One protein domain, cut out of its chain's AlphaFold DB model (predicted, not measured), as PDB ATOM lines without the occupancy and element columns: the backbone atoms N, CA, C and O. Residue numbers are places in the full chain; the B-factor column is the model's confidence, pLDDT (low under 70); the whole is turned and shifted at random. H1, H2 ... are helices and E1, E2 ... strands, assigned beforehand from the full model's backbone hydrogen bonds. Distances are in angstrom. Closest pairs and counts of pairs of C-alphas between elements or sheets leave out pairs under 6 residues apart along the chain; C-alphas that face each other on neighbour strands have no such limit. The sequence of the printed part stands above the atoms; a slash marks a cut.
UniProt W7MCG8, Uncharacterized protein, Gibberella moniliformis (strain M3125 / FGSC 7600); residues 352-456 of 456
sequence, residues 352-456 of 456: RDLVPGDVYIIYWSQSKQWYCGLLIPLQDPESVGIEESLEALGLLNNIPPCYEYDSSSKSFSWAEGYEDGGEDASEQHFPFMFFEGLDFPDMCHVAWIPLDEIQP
ATOM      1  N   ARG A 352     -11.417  20.650 -61.019       62.16
ATOM      2  CA  ARG A 352     -10.627  19.427 -61.218       62.16
ATOM      3  C   ARG A 352      -9.183  19.503 -60.721       62.16
ATOM      4  O   ARG A 352      -8.542  18.464 -60.611       62.16
ATOM      5  N   ASP A 353      -8.673  20.705 -60.466       72.94
ATOM      6  CA  ASP A 353      -7.323  20.921 -59.940       72.94
ATOM      7  C   ASP A 353      -7.312  20.906 -58.389       72.94
ATOM      8  O   ASP A 353      -6.249  21.029 -57.776       72.94
ATOM      9  N   LEU A 354      -8.485  20.767 -57.749       80.56
ATOM     10  CA  LEU A 354      -8.633  20.619 -56.302       80.56
ATOM     11  C   LEU A 354      -8.588  19.141 -55.889       80.56
ATOM     12  O   LEU A 354      -9.392  18.327 -56.343       80.56
ATOM     13  N   VAL A 355      -7.657  18.803 -54.999       81.00
ATOM     14  CA  VAL A 355      -7.400  17.443 -54.514       81.00
ATOM     15  C   VAL A 355      -7.710  17.385 -53.014       81.00
ATOM     16  O   VAL A 355      -7.075  18.099 -52.235       81.00
ATOM     17  N   PRO A 356      -8.681  16.570 -52.566       81.94
ATOM     18  CA  PRO A 356      -8.940  16.393 -51.141       81.94
ATOM     19  C   PRO A 356      -7.698  15.897 -50.394       81.94
ATOM     20  O   PRO A 356      -7.015  14.987 -50.858       81.94
ATOM     21  N   GLY A 357      -7.406  16.512 -49.248       73.62
ATOM     22  CA  GLY A 357      -6.177  16.286 -48.484       73.62
ATOM     23  C   GLY A 357      -5.006  17.213 -48.826       73.62
ATOM     24  O   GLY A 357      -4.059  17.275 -48.041       73.62
ATOM     25  N   ASP A 358      -5.065  17.977 -49.922       80.50
ATOM     26  CA  ASP A 358      -4.074  19.022 -50.201       80.50
ATOM     27  C   ASP A 358      -4.407  20.341 -49.473       80.50
ATOM     28  O   ASP A 358      -5.548  20.624 -49.081       80.50
ATOM     29  N   VAL A 359      -3.368  21.159 -49.273       79.00
ATOM     30  CA  VAL A 359      -3.444  22.453 -48.582       79.00
ATOM     31  C   VAL A 359      -3.412  23.589 -49.593       79.00
ATOM     32  O   VAL A 359      -2.484  23.692 -50.392       79.00
ATOM     33  N   TYR A 360      -4.392  24.483 -49.496       78.19
ATOM     34  CA  TYR A 360      -4.589  25.612 -50.402       78.19
ATOM     35  C   TYR A 360      -4.520  26.946 -49.654       78.19
ATOM     36  O   TYR A 360      -4.738  27.014 -48.440       78.19
ATOM     37  N   ILE A 361      -4.239  28.027 -50.383       76.81
ATOM     38  CA  ILE A 361      -4.294  29.393 -49.859       76.81
ATOM     39  C   ILE A 361      -5.698  29.959 -50.107       76.81
ATOM     40  O   ILE A 361      -6.108  30.168 -51.245       76.81
ATOM     41  N   ILE A 362      -6.430  30.233 -49.034       80.94
ATOM     42  CA  ILE A 362      -7.835  30.650 -49.033       80.94
ATOM     43  C   ILE A 362      -7.926  32.132 -48.688       80.94
ATOM     44  O   ILE A 362      -7.352  32.570 -47.689       80.94
ATOM     45  N   TYR A 363      -8.682  32.912 -49.457       77.00
ATOM     46  CA  TYR A 363      -9.068  34.260 -49.053       77.00
ATOM     47  C   TYR A 363     -10.322  34.216 -48.182       77.00
ATOM     48  O   TYR A 363     -11.407  33.922 -48.663       77.00
ATOM     49  N   TRP A 364     -10.199  34.565 -46.903       77.44
ATOM     50  CA  TRP A 364     -11.354  34.623 -46.013       77.44
ATOM     51  C   TRP A 364     -11.993  36.010 -46.056       77.44
ATOM     52  O   TRP A 364     -11.461  36.986 -45.513       77.44
ATOM     53  N   SER A 365     -13.150  36.120 -46.710       69.88
ATOM     54  CA  SER A 365     -13.826  37.403 -46.944       69.88
ATOM     55  C   SER A 365     -14.209  38.159 -45.652       69.88
ATOM     56  O   SER A 365     -14.240  39.396 -45.632       69.88
ATOM     57  N   GLN A 366     -14.442  37.425 -44.558       63.72
ATOM     58  CA  GLN A 366     -14.890  37.903 -43.251       63.72
ATOM     59  C   GLN A 366     -13.782  38.679 -42.523       63.72
ATOM     60  O   GLN A 366     -14.021  39.797 -42.056       63.72
ATOM     61  N   SER A 367     -12.565  38.123 -42.453       63.38
ATOM     62  CA  SER A 367     -11.390  38.785 -41.855       63.38
ATOM     63  C   SER A 367     -10.563  39.589 -42.871       63.38
ATOM     64  O   SER A 367      -9.781  40.457 -42.473       63.38
ATOM     65  N   LYS A 368     -10.784  39.358 -44.175       65.75
ATOM     66  CA  LYS A 368     -10.070  39.943 -45.328       65.75
ATOM     67  C   LYS A 368      -8.584  39.586 -45.361       65.75
ATOM     68  O   LYS A 368      -7.747  40.420 -45.716       65.75
ATOM     69  N   GLN A 369      -8.263  38.363 -44.963       70.62
ATOM     70  CA  GLN A 369      -6.901  37.836 -44.899       70.62
ATOM     71  C   GLN A 369      -6.799  36.529 -45.688       70.62
ATOM     72  O   GLN A 369      -7.811  35.916 -46.023       70.62
ATOM     73  N   TRP A 370      -5.568  36.149 -46.025       73.81
ATOM     74  CA  TRP A 370      -5.271  34.872 -46.665       73.81
ATOM     75  C   TRP A 370      -4.797  33.881 -45.608       73.81
ATOM     76  O   TRP A 370      -3.923  34.223 -44.810       73.81
ATOM     77  N   TYR A 371      -5.343  32.673 -45.642       73.31
ATOM     78  CA  TYR A 371      -5.025  31.580 -44.728       73.31
ATOM     79  C   TYR A 371      -4.588  30.358 -45.516       73.31
ATOM     80  O   TYR A 371      -4.905  30.233 -46.695       73.31
ATOM     81  N   CYS A 372      -3.874  29.449 -44.865       76.81
ATOM     82  CA  CYS A 372      -3.744  28.091 -45.375       76.81
ATOM     83  C   CYS A 372      -4.926  27.277 -44.842       76.81
ATOM     84  O   CYS A 372      -5.278  27.417 -43.665       76.81
ATOM     85  N   GLY A 373      -5.503  26.408 -45.666       77.19
ATOM     86  CA  GLY A 373      -6.500  25.444 -45.214       77.19
ATOM     87  C   GLY A 373      -6.422  24.124 -45.968       77.19
ATOM     88  O   GLY A 373      -6.015  24.080 -47.128       77.19
ATOM     89  N   LEU A 374      -6.796  23.055 -45.275       81.25
ATOM     90  CA  LEU A 374      -6.863  21.685 -45.771       81.25
ATOM     91  C   LEU A 374      -8.214  21.443 -46.452       81.25
ATOM     92  O   LEU A 374      -9.251  21.691 -45.832       81.25
ATOM     93  N   LEU A 375      -8.210  20.960 -47.697       86.50
ATOM     94  CA  LEU A 375      -9.437  20.581 -48.404       86.50
ATOM     95  C   LEU A 375      -9.987  19.267 -47.836       86.50
ATOM     96  O   LEU A 375      -9.347  18.221 -47.951       86.50
ATOM     97  N   ILE A 376     -11.178  19.318 -47.241       85.88
ATOM     98  CA  ILE A 376     -11.806  18.168 -46.585       85.88
ATOM     99  C   ILE A 376     -12.499  17.283 -47.645       85.88
ATOM    100  O   ILE A 376     -13.278  17.789 -48.456       85.88
ATOM    101  N   PRO A 377     -12.273  15.959 -47.669       84.81
ATOM    102  CA  PRO A 377     -13.040  15.041 -48.510       84.81
ATOM    103  C   PRO A 377     -14.489  14.897 -48.016       84.81
ATOM    104  O   PRO A 377     -14.747  14.653 -46.840       84.81
ATOM    105  N   LEU A 378     -15.449  14.969 -48.942       83.19
ATOM    106  CA  LEU A 378     -16.895  14.898 -48.657       83.19
ATOM    107  C   LEU A 378     -17.424  13.502 -48.277       83.19
ATOM    108  O   LEU A 378     -18.609  13.358 -47.995       83.19
ATOM    109  N   GLN A 379     -16.581  12.472 -48.335       78.38
ATOM    110  CA  GLN A 379     -16.988  11.066 -48.199       78.38
ATOM    111  C   GLN A 379     -16.223  10.336 -47.087       78.38
ATOM    112  O   GLN A 379     -16.792   9.463 -46.441       78.38
ATOM    113  N   ASP A 380     -14.960  10.701 -46.851       79.19
ATOM    114  CA  ASP A 380     -14.071  10.032 -45.894       79.19
ATOM    115  C   ASP A 380     -13.079  11.036 -45.258       79.19
ATOM    116  O   ASP A 380     -11.930  11.125 -45.701       79.19
ATOM    117  N   PRO A 381     -13.502  11.843 -44.261       79.12
ATOM    118  CA  PRO A 381     -12.619  12.761 -43.525       79.12
ATOM    119  C   PRO A 381     -11.461  12.063 -42.794       79.12
ATOM    120  O   PRO A 381     -10.378  12.642 -42.667       79.12
ATOM    121  N   GLU A 382     -11.646  10.805 -42.383       76.44
ATOM    122  CA  GLU A 382     -10.619  10.020 -41.689       76.44
ATOM    123  C   GLU A 382      -9.388   9.806 -42.585       76.44
ATOM    124  O   GLU A 382      -8.254   9.865 -42.103       76.44
ATOM    125  N   SER A 383      -9.579   9.676 -43.907       72.88
ATOM    126  CA  SER A 383      -8.484   9.550 -44.886       72.88
ATOM    127  C   SER A 383      -7.465  10.701 -44.877       72.88
ATOM    128  O   SER A 383      -6.325  10.503 -45.305       72.88
ATOM    129  N   VAL A 384      -7.840  11.883 -44.369       71.06
ATOM    130  CA  VAL A 384      -6.959  13.060 -44.230       71.06
ATOM    131  C   VAL A 384      -6.594  13.370 -42.772       71.06
ATOM    132  O   VAL A 384      -6.026  14.423 -42.487       71.06
ATOM    133  N   GLY A 385      -6.879  12.443 -41.849       69.88
ATOM    134  CA  GLY A 385      -6.562  12.571 -40.425       69.88
ATOM    135  C   GLY A 385      -7.561  13.406 -39.620       69.88
ATOM    136  O   GLY A 385      -7.194  13.919 -38.566       69.88
ATOM    137  N   ILE A 386      -8.798  13.564 -40.104       76.38
ATOM    138  CA  ILE A 386      -9.884  14.207 -39.356       76.38
ATOM    139  C   ILE A 386     -10.801  13.104 -38.815       76.38
ATOM    140  O   ILE A 386     -11.553  12.496 -39.570       76.38
ATOM    141  N   GLU A 387     -10.725  12.839 -37.509       74.56
ATOM    142  CA  GLU A 387     -11.516  11.793 -36.831       74.56
ATOM    143  C   GLU A 387     -13.004  12.174 -36.662       74.56
ATOM    144  O   GLU A 387     -13.849  11.326 -36.376       74.56
ATOM    145  N   GLU A 388     -13.348  13.453 -36.843       74.38
ATOM    146  CA  GLU A 388     -14.724  13.943 -36.761       74.38
ATOM    147  C   GLU A 388     -15.489  13.801 -38.086       74.38
ATOM    148  O   GLU A 388     -14.980  14.060 -39.179       74.38
ATOM    149  N   SER A 389     -16.778  13.464 -37.992       79.31
ATOM    150  CA  SER A 389     -17.667  13.421 -39.154       79.31
ATOM    151  C   SER A 389     -18.025  14.826 -39.658       79.31
ATOM    152  O   SER A 389     -18.062  15.791 -38.897       79.31
ATOM    153  N   LEU A 390     -18.411  14.944 -40.934       80.19
ATOM    154  CA  LEU A 390     -18.887  16.210 -41.528       80.19
ATOM    155  C   LEU A 390     -20.111  16.809 -40.799       80.19
ATOM    156  O   LEU A 390     -20.369  18.010 -40.885       80.19
ATOM    157  N   GLU A 391     -20.862  15.971 -40.078       80.50
ATOM    158  CA  GLU A 391     -21.962  16.371 -39.200       80.50
ATOM    159  C   GLU A 391     -21.442  17.031 -37.913       80.50
ATOM    160  O   GLU A 391     -21.889  18.126 -37.573       80.50
ATOM    161  N   ALA A 392     -20.451  16.422 -37.249       78.88
ATOM    162  CA  ALA A 392     -19.804  16.962 -36.048       78.88
ATOM    163  C   ALA A 392     -19.054  18.279 -36.332       78.88
ATOM    164  O   ALA A 392     -19.226  19.253 -35.602       78.88
ATOM    165  N   LEU A 393     -18.362  18.354 -37.476       75.44
ATOM    166  CA  LEU A 393     -17.714  19.567 -38.000       75.44
ATOM    167  C   LEU A 393     -18.713  20.678 -38.396       75.44
ATOM    168  O   LEU A 393     -18.317  21.757 -38.837       75.44
ATOM    169  N   GLY A 394     -20.022  20.420 -38.302       80.94
ATOM    170  CA  GLY A 394     -21.083  21.391 -38.554       80.94
ATOM    171  C   GLY A 394     -21.304  21.763 -40.025       80.94
ATOM    172  O   GLY A 394     -22.113  22.655 -40.299       80.94
ATOM    173  N   LEU A 395     -20.648  21.086 -40.974       82.19
ATOM    174  CA  LEU A 395     -20.748  21.369 -42.415       82.19
ATOM    175  C   LEU A 395     -22.157  21.109 -42.970       82.19
ATOM    176  O   LEU A 395     -22.591  21.820 -43.879       82.19
ATOM    177  N   LEU A 396     -22.896  20.160 -42.381       78.31
ATOM    178  CA  LEU A 396     -24.294  19.865 -42.732       78.31
ATOM    179  C   LEU A 396     -25.292  20.968 -42.329       78.31
ATOM    180  O   LEU A 396     -26.395  21.008 -42.867       78.31
ATOM    181  N   ASN A 397     -24.927  21.889 -41.429       76.50
ATOM    182  CA  ASN A 397     -25.842  22.947 -40.978       76.50
ATOM    183  C   ASN A 397     -26.118  24.009 -42.056       76.50
ATOM    184  O   ASN A 397     -27.121  24.714 -41.980       76.50
ATOM    185  N   ASN A 398     -25.211  24.170 -43.025       76.06
ATOM    186  CA  ASN A 398     -25.313  25.144 -44.116       76.06
ATOM    187  C   ASN A 398     -24.668  24.569 -45.389       76.06
ATOM    188  O   ASN A 398     -23.600  25.017 -45.805       76.06
ATOM    189  N   ILE A 399     -25.303  23.558 -45.983       81.44
ATOM    190  CA  ILE A 399     -24.844  22.941 -47.236       81.44
ATOM    191  C   ILE A 399     -24.995  23.958 -48.389       81.44
ATOM    192  O   ILE A 399     -26.080  24.530 -48.543       81.44
ATOM    193  N   PRO A 400     -23.943  24.234 -49.186       84.06
ATOM    194  CA  PRO A 400     -24.022  25.169 -50.304       84.06
ATOM    195  C   PRO A 400     -24.985  24.701 -51.408       84.06
ATOM    196  O   PRO A 400     -25.072  23.499 -51.652       84.06
ATOM    197  N   PRO A 401     -25.618  25.622 -52.166       78.94
ATOM    198  CA  PRO A 401     -26.553  25.274 -53.246       78.94
ATOM    199  C   PRO A 401     -25.966  24.425 -54.381       78.94
ATOM    200  O   PRO A 401     -26.724  23.880 -55.172       78.94
ATOM    201  N   CYS A 402     -24.637  24.326 -54.479       84.19
ATOM    202  CA  CYS A 402     -23.970  23.478 -55.461       84.19
ATOM    203  C   CYS A 402     -24.026  21.979 -55.125       84.19
ATOM    204  O   CYS A 402     -23.640  21.175 -55.970       84.19
ATOM    205  N   TYR A 403     -24.494  21.597 -53.932       85.38
ATOM    206  CA  TYR A 403     -24.617  20.202 -53.521       85.38
ATOM    207  C   TYR A 403     -26.054  19.790 -53.222       85.38
ATOM    208  O   TYR A 403     -26.800  20.489 -52.537       85.38
ATOM    209  N   GLU A 404     -26.381  18.574 -53.640       81.00
ATOM    210  CA  GLU A 404     -27.478  17.785 -53.099       81.00
ATOM    211  C   GLU A 404     -26.906  16.806 -52.064       81.00
ATOM    212  O   GLU A 404     -25.849  16.209 -52.277       81.00
ATOM    213  N   TYR A 405     -27.583  16.659 -50.923       84.88
ATOM    214  CA  TYR A 405     -27.168  15.759 -49.846       84.88
ATOM    215  C   TYR A 405     -28.245  14.710 -49.592       84.88
ATOM    216  O   TYR A 405     -29.355  15.034 -49.163       84.88
ATOM    217  N   ASP A 406     -27.900  13.446 -49.830       80.31
ATOM    218  CA  ASP A 406     -28.756  12.316 -49.500       80.31
ATOM    219  C   ASP A 406     -28.446  11.837 -48.078       80.31
ATOM    220  O   ASP A 406     -27.427  11.197 -47.809       80.31
ATOM    221  N   SER A 407     -29.368  12.119 -47.158       75.00
ATOM    222  CA  SER A 407     -29.267  11.718 -45.754       75.00
ATOM    223  C   SER A 407     -29.320  10.202 -45.534       75.00
ATOM    224  O   SER A 407     -28.908   9.742 -44.468       75.00
ATOM    225  N   SER A 408     -29.791   9.418 -46.514       69.81
ATOM    226  CA  SER A 408     -29.862   7.957 -46.418       69.81
ATOM    227  C   SER A 408     -28.531   7.275 -46.748       69.81
ATOM    228  O   SER A 408     -28.137   6.345 -46.043       69.81
ATOM    229  N   SER A 409     -27.798   7.768 -47.752       72.00
ATOM    230  CA  SER A 409     -26.438   7.310 -48.076       72.00
ATOM    231  C   SER A 409     -25.327   8.128 -47.405       72.00
ATOM    232  O   SER A 409     -24.163   7.741 -47.493       72.00
ATOM    233  N   LYS A 410     -25.670   9.241 -46.734       74.12
ATOM    234  CA  LYS A 410     -24.735  10.257 -46.209       74.12
ATOM    235  C   LYS A 410     -23.764  10.770 -47.280       74.12
ATOM    236  O   LYS A 410     -22.599  11.036 -46.992       74.12
ATOM    237  N   SER A 411     -24.237  10.883 -48.520       75.69
ATOM    238  CA  SER A 411     -23.408  11.241 -49.673       75.69
ATOM    239  C   SER A 411     -23.793  12.600 -50.256       75.69
ATOM    240  O   SER A 411     -24.929  13.060 -50.124       75.69
ATOM    241  N   PHE A 412     -22.810  13.252 -50.879       82.81
ATOM    242  CA  PHE A 412     -22.984  14.513 -51.595       82.81
ATOM    243  C   PHE A 412     -22.878  14.261 -53.098       82.81
ATOM    244  O   PHE A 412     -21.902  13.662 -53.562       82.81
ATOM    245  N   SER A 413     -23.842  14.776 -53.852       81.50
ATOM    246  CA  SER A 413     -23.813  14.886 -55.311       81.50
ATOM    247  C   SER A 413     -23.825  16.357 -55.728       81.50
ATOM    248  O   SER A 413     -24.213  17.230 -54.953       81.50
ATOM    249  N   TRP A 414     -23.377  16.654 -56.947       84.56
ATOM    250  CA  TRP A 414     -23.536  17.995 -57.514       84.56
ATOM    251  C   TRP A 414     -25.015  18.271 -57.794       84.56
ATOM    252  O   TRP A 414     -25.716  17.394 -58.291       84.56
ATOM    253  N   ALA A 415     -25.466  19.486 -57.493       82.31
ATOM    254  CA  ALA A 415     -26.767  19.979 -57.929       82.31
ATOM    255  C   ALA A 415     -26.759  20.294 -59.439       82.31
ATOM    256  O   ALA A 415     -25.706  20.596 -60.016       82.31
ATOM    257  N   GLU A 416     -27.934  20.270 -60.077       80.12
ATOM    258  CA  GLU A 416     -28.087  20.578 -61.507       80.12
ATOM    259  C   GLU A 416     -27.412  21.917 -61.874       80.12
ATOM    260  O   GLU A 416     -27.582  22.929 -61.195       80.12
ATOM    261  N   GLY A 417     -26.607  21.920 -62.942       72.25
ATOM    262  CA  GLY A 417     -25.862  23.100 -63.407       72.25
ATOM    263  C   GLY A 417     -24.500  23.329 -62.737       72.25
ATOM    264  O   GLY A 417     -23.633  23.948 -63.358       72.25
ATOM    265  N   TYR A 418     -24.261  22.767 -61.547       80.44
ATOM    266  CA  TYR A 418     -22.967  22.819 -60.846       80.44
ATOM    267  C   TYR A 418     -22.051  21.635 -61.163       80.44
ATOM    268  O   TYR A 418     -20.929  21.580 -60.665       80.44
ATOM    269  N   GLU A 419     -22.503  20.695 -61.988       80.38
ATOM    270  CA  GLU A 419     -21.704  19.575 -62.476       80.38
ATOM    271  C   GLU A 419     -20.454  20.025 -63.258       80.38
ATOM    272  O   GLU A 419     -20.281  21.178 -63.654       80.38
ATOM    273  N   ASP A 420     -19.581  19.062 -63.535       70.00
ATOM    274  CA  ASP A 420     -18.321  19.234 -64.249       70.00
ATOM    275  C   ASP A 420     -18.511  19.802 -65.678       70.00
ATOM    276  O   ASP A 420     -18.764  19.078 -66.642       70.00
ATOM    277  N   GLY A 421     -18.348  21.121 -65.826       70.31
ATOM    278  CA  GLY A 421     -18.585  21.841 -67.085       70.31
ATOM    279  C   GLY A 421     -20.021  22.348 -67.280       70.31
ATOM    280  O   GLY A 421     -20.342  22.811 -68.376       70.31
ATOM    281  N   GLY A 422     -20.859  22.282 -66.241       73.31
ATOM    282  CA  GLY A 422     -22.158  22.951 -66.174       73.31
ATOM    283  C   GLY A 422     -22.046  24.482 -66.150       73.31
ATOM    284  O   GLY A 422     -20.954  25.045 -66.023       73.31
ATOM    285  N   GLU A 423     -23.182  25.171 -66.305       73.81
ATOM    286  CA  GLU A 423     -23.218  26.637 -66.434       73.81
ATOM    287  C   GLU A 423     -22.742  27.365 -65.160       73.81
ATOM    288  O   GLU A 423     -22.111  28.418 -65.270       73.81
ATOM    289  N   ASP A 424     -22.945  26.758 -63.984       75.12
ATOM    290  CA  ASP A 424     -22.620  27.316 -62.665       75.12
ATOM    291  C   ASP A 424     -21.389  26.648 -62.012       75.12
ATOM    292  O   ASP A 424     -21.072  26.893 -60.847       75.12
ATOM    293  N   ALA A 425     -20.613  25.857 -62.765       72.62
ATOM    294  CA  ALA A 425     -19.405  25.173 -62.275       72.62
ATOM    295  C   ALA A 425     -18.329  26.123 -61.690       72.62
ATOM    296  O   ALA A 425     -17.471  25.699 -60.917       72.62
ATOM    297  N   SER A 426     -18.360  27.421 -62.025       72.31
ATOM    298  CA  SER A 426     -17.492  28.438 -61.409       72.31
ATOM    299  C   SER A 426     -17.991  28.985 -60.064       72.31
ATOM    300  O   SER A 426     -17.242  29.700 -59.403       72.31
ATOM    301  N   GLU A 427     -19.231  28.683 -59.667       76.19
ATOM    302  CA  GLU A 427     -19.844  29.082 -58.387       76.19
ATOM    303  C   GLU A 427     -19.873  27.919 -57.366       76.19
ATOM    304  O   GLU A 427     -20.488  28.017 -56.302       76.19
ATOM    305  N   GLN A 428     -19.168  26.818 -57.657       85.00
ATOM    306  CA  GLN A 428     -18.944  25.716 -56.720       85.00
ATOM    307  C   GLN A 428     -18.222  26.176 -55.444       85.00
ATOM    308  O   GLN A 428     -17.369  27.068 -55.466       85.00
ATOM    309  N   HIS A 429     -18.552  25.522 -54.333       89.75
ATOM    310  CA  HIS A 429     -17.935  25.731 -53.028       89.75
ATOM    311  C   HIS A 429     -17.312  24.426 -52.530       89.75
ATOM    312  O   HIS A 429     -17.822  23.356 -52.833       89.75
ATOM    313  N   PHE A 430     -16.251  24.509 -51.735       90.00
ATOM    314  CA  PHE A 430     -15.495  23.358 -51.237       90.00
ATOM    315  C   PHE A 430     -15.264  23.478 -49.722       90.00
ATOM    316  O   PHE A 430     -15.066  24.596 -49.240       90.00
ATOM    317  N   PRO A 431     -15.313  22.384 -48.942       91.31
ATOM    318  CA  PRO A 431     -15.177  22.446 -47.489       91.31
ATOM    319  C   PRO A 431     -13.701  22.495 -47.077       91.31
ATOM    320  O   PRO A 431     -12.902  21.650 -47.480       91.31
ATOM    321  N   PHE A 432     -13.332  23.460 -46.241       86.94
ATOM    322  CA  PHE A 432     -11.961  23.640 -45.769       86.94
ATOM    323  C   PHE A 432     -11.871  23.727 -44.251       86.94
ATOM    324  O   PHE A 432     -12.687  24.395 -43.615       86.94
ATOM    325  N   MET A 433     -10.818  23.121 -43.699       79.81
ATOM    326  CA  MET A 433     -10.365  23.325 -42.322       79.81
ATOM    327  C   MET A 433      -9.182  24.297 -42.311       79.81
ATOM    328  O   MET A 433      -8.214  24.116 -43.048       79.81
ATOM    329  N   PHE A 434      -9.257  25.342 -41.492       78.50
ATOM    330  CA  PHE A 434      -8.279  26.428 -41.446       78.50
ATOM    331  C   PHE A 434      -7.149  26.124 -40.459       78.50
ATOM    332  O   PHE A 434      -7.407  25.774 -39.309       78.50
ATOM    333  N   PHE A 435      -5.898  26.377 -40.855       68.94
ATOM    334  CA  PHE A 435      -4.737  26.316 -39.955       68.94
ATOM    335  C   PHE A 435      -4.639  27.584 -39.078       68.94
ATOM    336  O   PHE A 435      -3.673  28.344 -39.155       68.94
ATOM    337  N   GLU A 436      -5.680  27.835 -38.280       59.94
ATOM    338  CA  GLU A 436      -5.791  28.966 -37.340       59.94
ATOM    339  C   GLU A 436      -5.714  28.549 -35.857       59.94
ATOM    340  O   GLU A 436      -5.483  29.405 -35.001       59.94
ATOM    341  N   GLY A 437      -5.912  27.261 -35.546       48.56
ATOM    342  CA  GLY A 437      -5.851  26.724 -34.184       48.56
ATOM    343  C   GLY A 437      -4.431  26.674 -33.605       48.56
ATOM    344  O   GLY A 437      -3.442  26.597 -34.336       48.56
ATOM    345  N   LEU A 438      -4.332  26.713 -32.271       44.34
ATOM    346  CA  LEU A 438      -3.090  26.384 -31.549       44.34
ATOM    347  C   LEU A 438      -2.829  24.870 -31.554       44.34
ATOM    348  O   LEU A 438      -1.676  24.448 -31.647       44.34
ATOM    349  N   ASP A 439      -3.912  24.099 -31.519       53.16
ATOM    350  CA  ASP A 439      -3.968  22.657 -31.702       53.16
ATOM    351  C   ASP A 439      -4.689  22.364 -33.035       53.16
ATOM    352  O   ASP A 439      -5.455  23.194 -33.531       53.16
ATOM    353  N   PHE A 440      -4.398  21.221 -33.659       52.88
ATOM    354  CA  PHE A 440      -5.005  20.779 -34.921       52.88
ATOM    355  C   PHE A 440      -5.249  19.264 -34.842       52.88
ATOM    356  O   PHE A 440      -4.318  18.555 -34.445       52.88
ATOM    357  N   PRO A 441      -6.426  18.748 -35.251       54.09
ATOM    358  CA  PRO A 441      -7.552  19.464 -35.876       54.09
ATOM    359  C   PRO A 441      -8.467  20.227 -34.894       54.09
ATOM    360  O   PRO A 441      -9.282  21.042 -35.328       54.09
ATOM    361  N   ASP A 442      -8.328  19.996 -33.588       55.62
ATOM    362  CA  ASP A 442      -9.238  20.506 -32.556       55.62
ATOM    363  C   ASP A 442      -9.379  22.040 -32.562       55.62
ATOM    364  O   ASP A 442      -8.407  22.782 -32.693       55.62
ATOM    365  N   MET A 443     -10.611  22.535 -32.387       58.59
ATOM    366  CA  MET A 443     -10.960  23.970 -32.385       58.59
ATOM    367  C   MET A 443     -10.619  24.749 -33.676       58.59
ATOM    368  O   MET A 443     -10.766  25.975 -33.699       58.59
ATOM    369  N   CYS A 444     -10.195  24.091 -34.758       65.88
ATOM    370  CA  CYS A 444      -9.950  24.765 -36.032       65.88
ATOM    371  C   CYS A 444     -11.262  25.231 -36.685       65.88
ATOM    372  O   CYS A 444     -12.277  24.535 -36.666       65.88
ATOM    373  N   HIS A 445     -11.250  26.416 -37.305       75.44
ATOM    374  CA  HIS A 445     -12.404  26.895 -38.064       75.44
ATOM    375  C   HIS A 445     -12.619  26.029 -39.312       75.44
ATOM    376  O   HIS A 445     -11.674  25.735 -40.045       75.44
ATOM    377  N   VAL A 446     -13.874  25.668 -39.579       82.31
ATOM    378  CA  VAL A 446     -14.286  24.893 -40.755       82.31
ATOM    379  C   VAL A 446     -15.363  25.667 -41.513       82.31
ATOM    380  O   VAL A 446     -16.307  26.177 -40.908       82.31
ATOM    381  N   ALA A 447     -15.215  25.799 -42.833       84.50
ATOM    382  CA  ALA A 447     -16.163  26.537 -43.666       84.50
ATOM    383  C   ALA A 447     -16.174  26.073 -45.128       84.50
ATOM    384  O   ALA A 447     -15.192  25.545 -45.644       84.50
ATOM    385  N   TRP A 448     -17.285  26.344 -45.812       87.81
ATOM    386  CA  TRP A 448     -17.405  26.216 -47.263       87.81
ATOM    387  C   TRP A 448     -16.834  27.458 -47.959       87.81
ATOM    388  O   TRP A 448     -17.245  28.581 -47.658       87.81
ATOM    389  N   ILE A 449     -15.905  27.258 -48.894       88.81
ATOM    390  CA  ILE A 449     -15.143  28.306 -49.586       88.81
ATOM    391  C   ILE A 449     -15.481  28.288 -51.082       88.81
ATOM    392  O   ILE A 449     -15.394  27.218 -51.688       88.81
ATOM    393  N   PRO A 450     -15.848  29.425 -51.701       86.25
ATOM    394  CA  PRO A 450     -16.111  29.488 -53.136       86.25
ATOM    395  C   PRO A 450     -14.818  29.324 -53.945       86.25
ATOM    396  O   PRO A 450     -13.753  29.808 -53.554       86.25
ATOM    397  N   LEU A 451     -14.920  28.686 -55.113       85.00
ATOM    398  CA  LEU A 451     -13.785  28.378 -55.988       85.00
ATOM    399  C   LEU A 451     -12.892  29.592 -56.322       85.00
ATOM    400  O   LEU A 451     -11.677  29.445 -56.457       85.00
ATOM    401  N   ASP A 452     -13.461  30.795 -56.449       81.19
ATOM    402  CA  ASP A 452     -12.716  32.007 -56.816       81.19
ATOM    403  C   ASP A 452     -11.917  32.649 -55.661       81.19
ATOM    404  O   ASP A 452     -11.091  33.539 -55.911       81.19
ATOM    405  N   GLU A 453     -12.109  32.169 -54.427       82.19
ATOM    406  CA  GLU A 453     -11.339  32.537 -53.231       82.19
ATOM    407  C   GLU A 453     -10.202  31.539 -52.906       82.19
ATOM    408  O   GLU A 453      -9.402  31.808 -52.008       82.19
ATOM    409  N   ILE A 454     -10.067  30.440 -53.663       81.00
ATOM    410  CA  ILE A 454      -9.022  29.410 -53.491       81.00
ATOM    411  C   ILE A 454      -7.806  29.701 -54.395       81.00
ATOM    412  O   ILE A 454      -7.949  30.164 -55.530       81.00
ATOM    413  N   GLN A 455      -6.590  29.434 -53.905       78.31
ATOM    414  CA  GLN A 455      -5.317  29.473 -54.645       78.31
ATOM    415  C   GLN A 455      -4.429  28.260 -54.310       78.31
ATOM    416  O   GLN A 455      -4.488  27.787 -53.176       78.31
ATOM    417  N   PRO A 456      -3.616  27.756 -55.261       70.75
ATOM    418  CA  PRO A 456      -2.711  26.627 -55.045       70.75
ATOM    419  C   PRO A 456      -1.315  27.078 -54.568       70.75
ATOM    420  O   PRO A 456      -0.974  28.275 -54.745       70.75
TER     421      PRO A 456
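This is residues 352 to 456 of the 456 residues of an uncharacterized protein of Gibberella moniliformis (strain M3125 / FGSC 7600) (UniProt W7MCG8). With little regular structure, this is a strongly twisted sheet, E1 E2 E5 E6, curled like part of a barrel, with the small hairpin E3 E4 apart from it. The 105 printed residues, 40 in named elements, run E1 E2 H1 H2 E3 E4 E5 E6, mostly strand, both sheets antiparallel. The whole is compact, radius of gyration of the C-alphas 13.5 A, spanning 39 by 31 by 22 A.

Inner strand E5, residues 429 to 434, forms a hairpin with edge strand E6, residues 446 to 450; N 430 and O 449, 2.8 A, are within hydrogen-bond range. So are N 374 of E2, residues 369 to 375, and O 433, 2.8 A. E2 and edge strand E1, residues 359 to 364, form a hairpin; N 362 to O 371 is 2.8 A. H2, residues 395 to 398, only grazes the sheet; H1, residues 381 to 384, is not on it. E3, residues 403 to 406, and E4, residues 411 to 414, form a hairpin; N 404 to O 413 is 2.9 A. Both helices are too short for O i to N i+4 pairs.

E1 begins at C-alpha 359 (-3.444, 22.453, -48.582); E2 spans 17.8 A, E5 15.1 A; E6 ends at C-alpha 450 (-16.111, 29.488, -53.136).

The printed part has no cut. Links E4 to E5 and E5 to E6 are long. Residues 435 to 444 are among those under pLDDT 70.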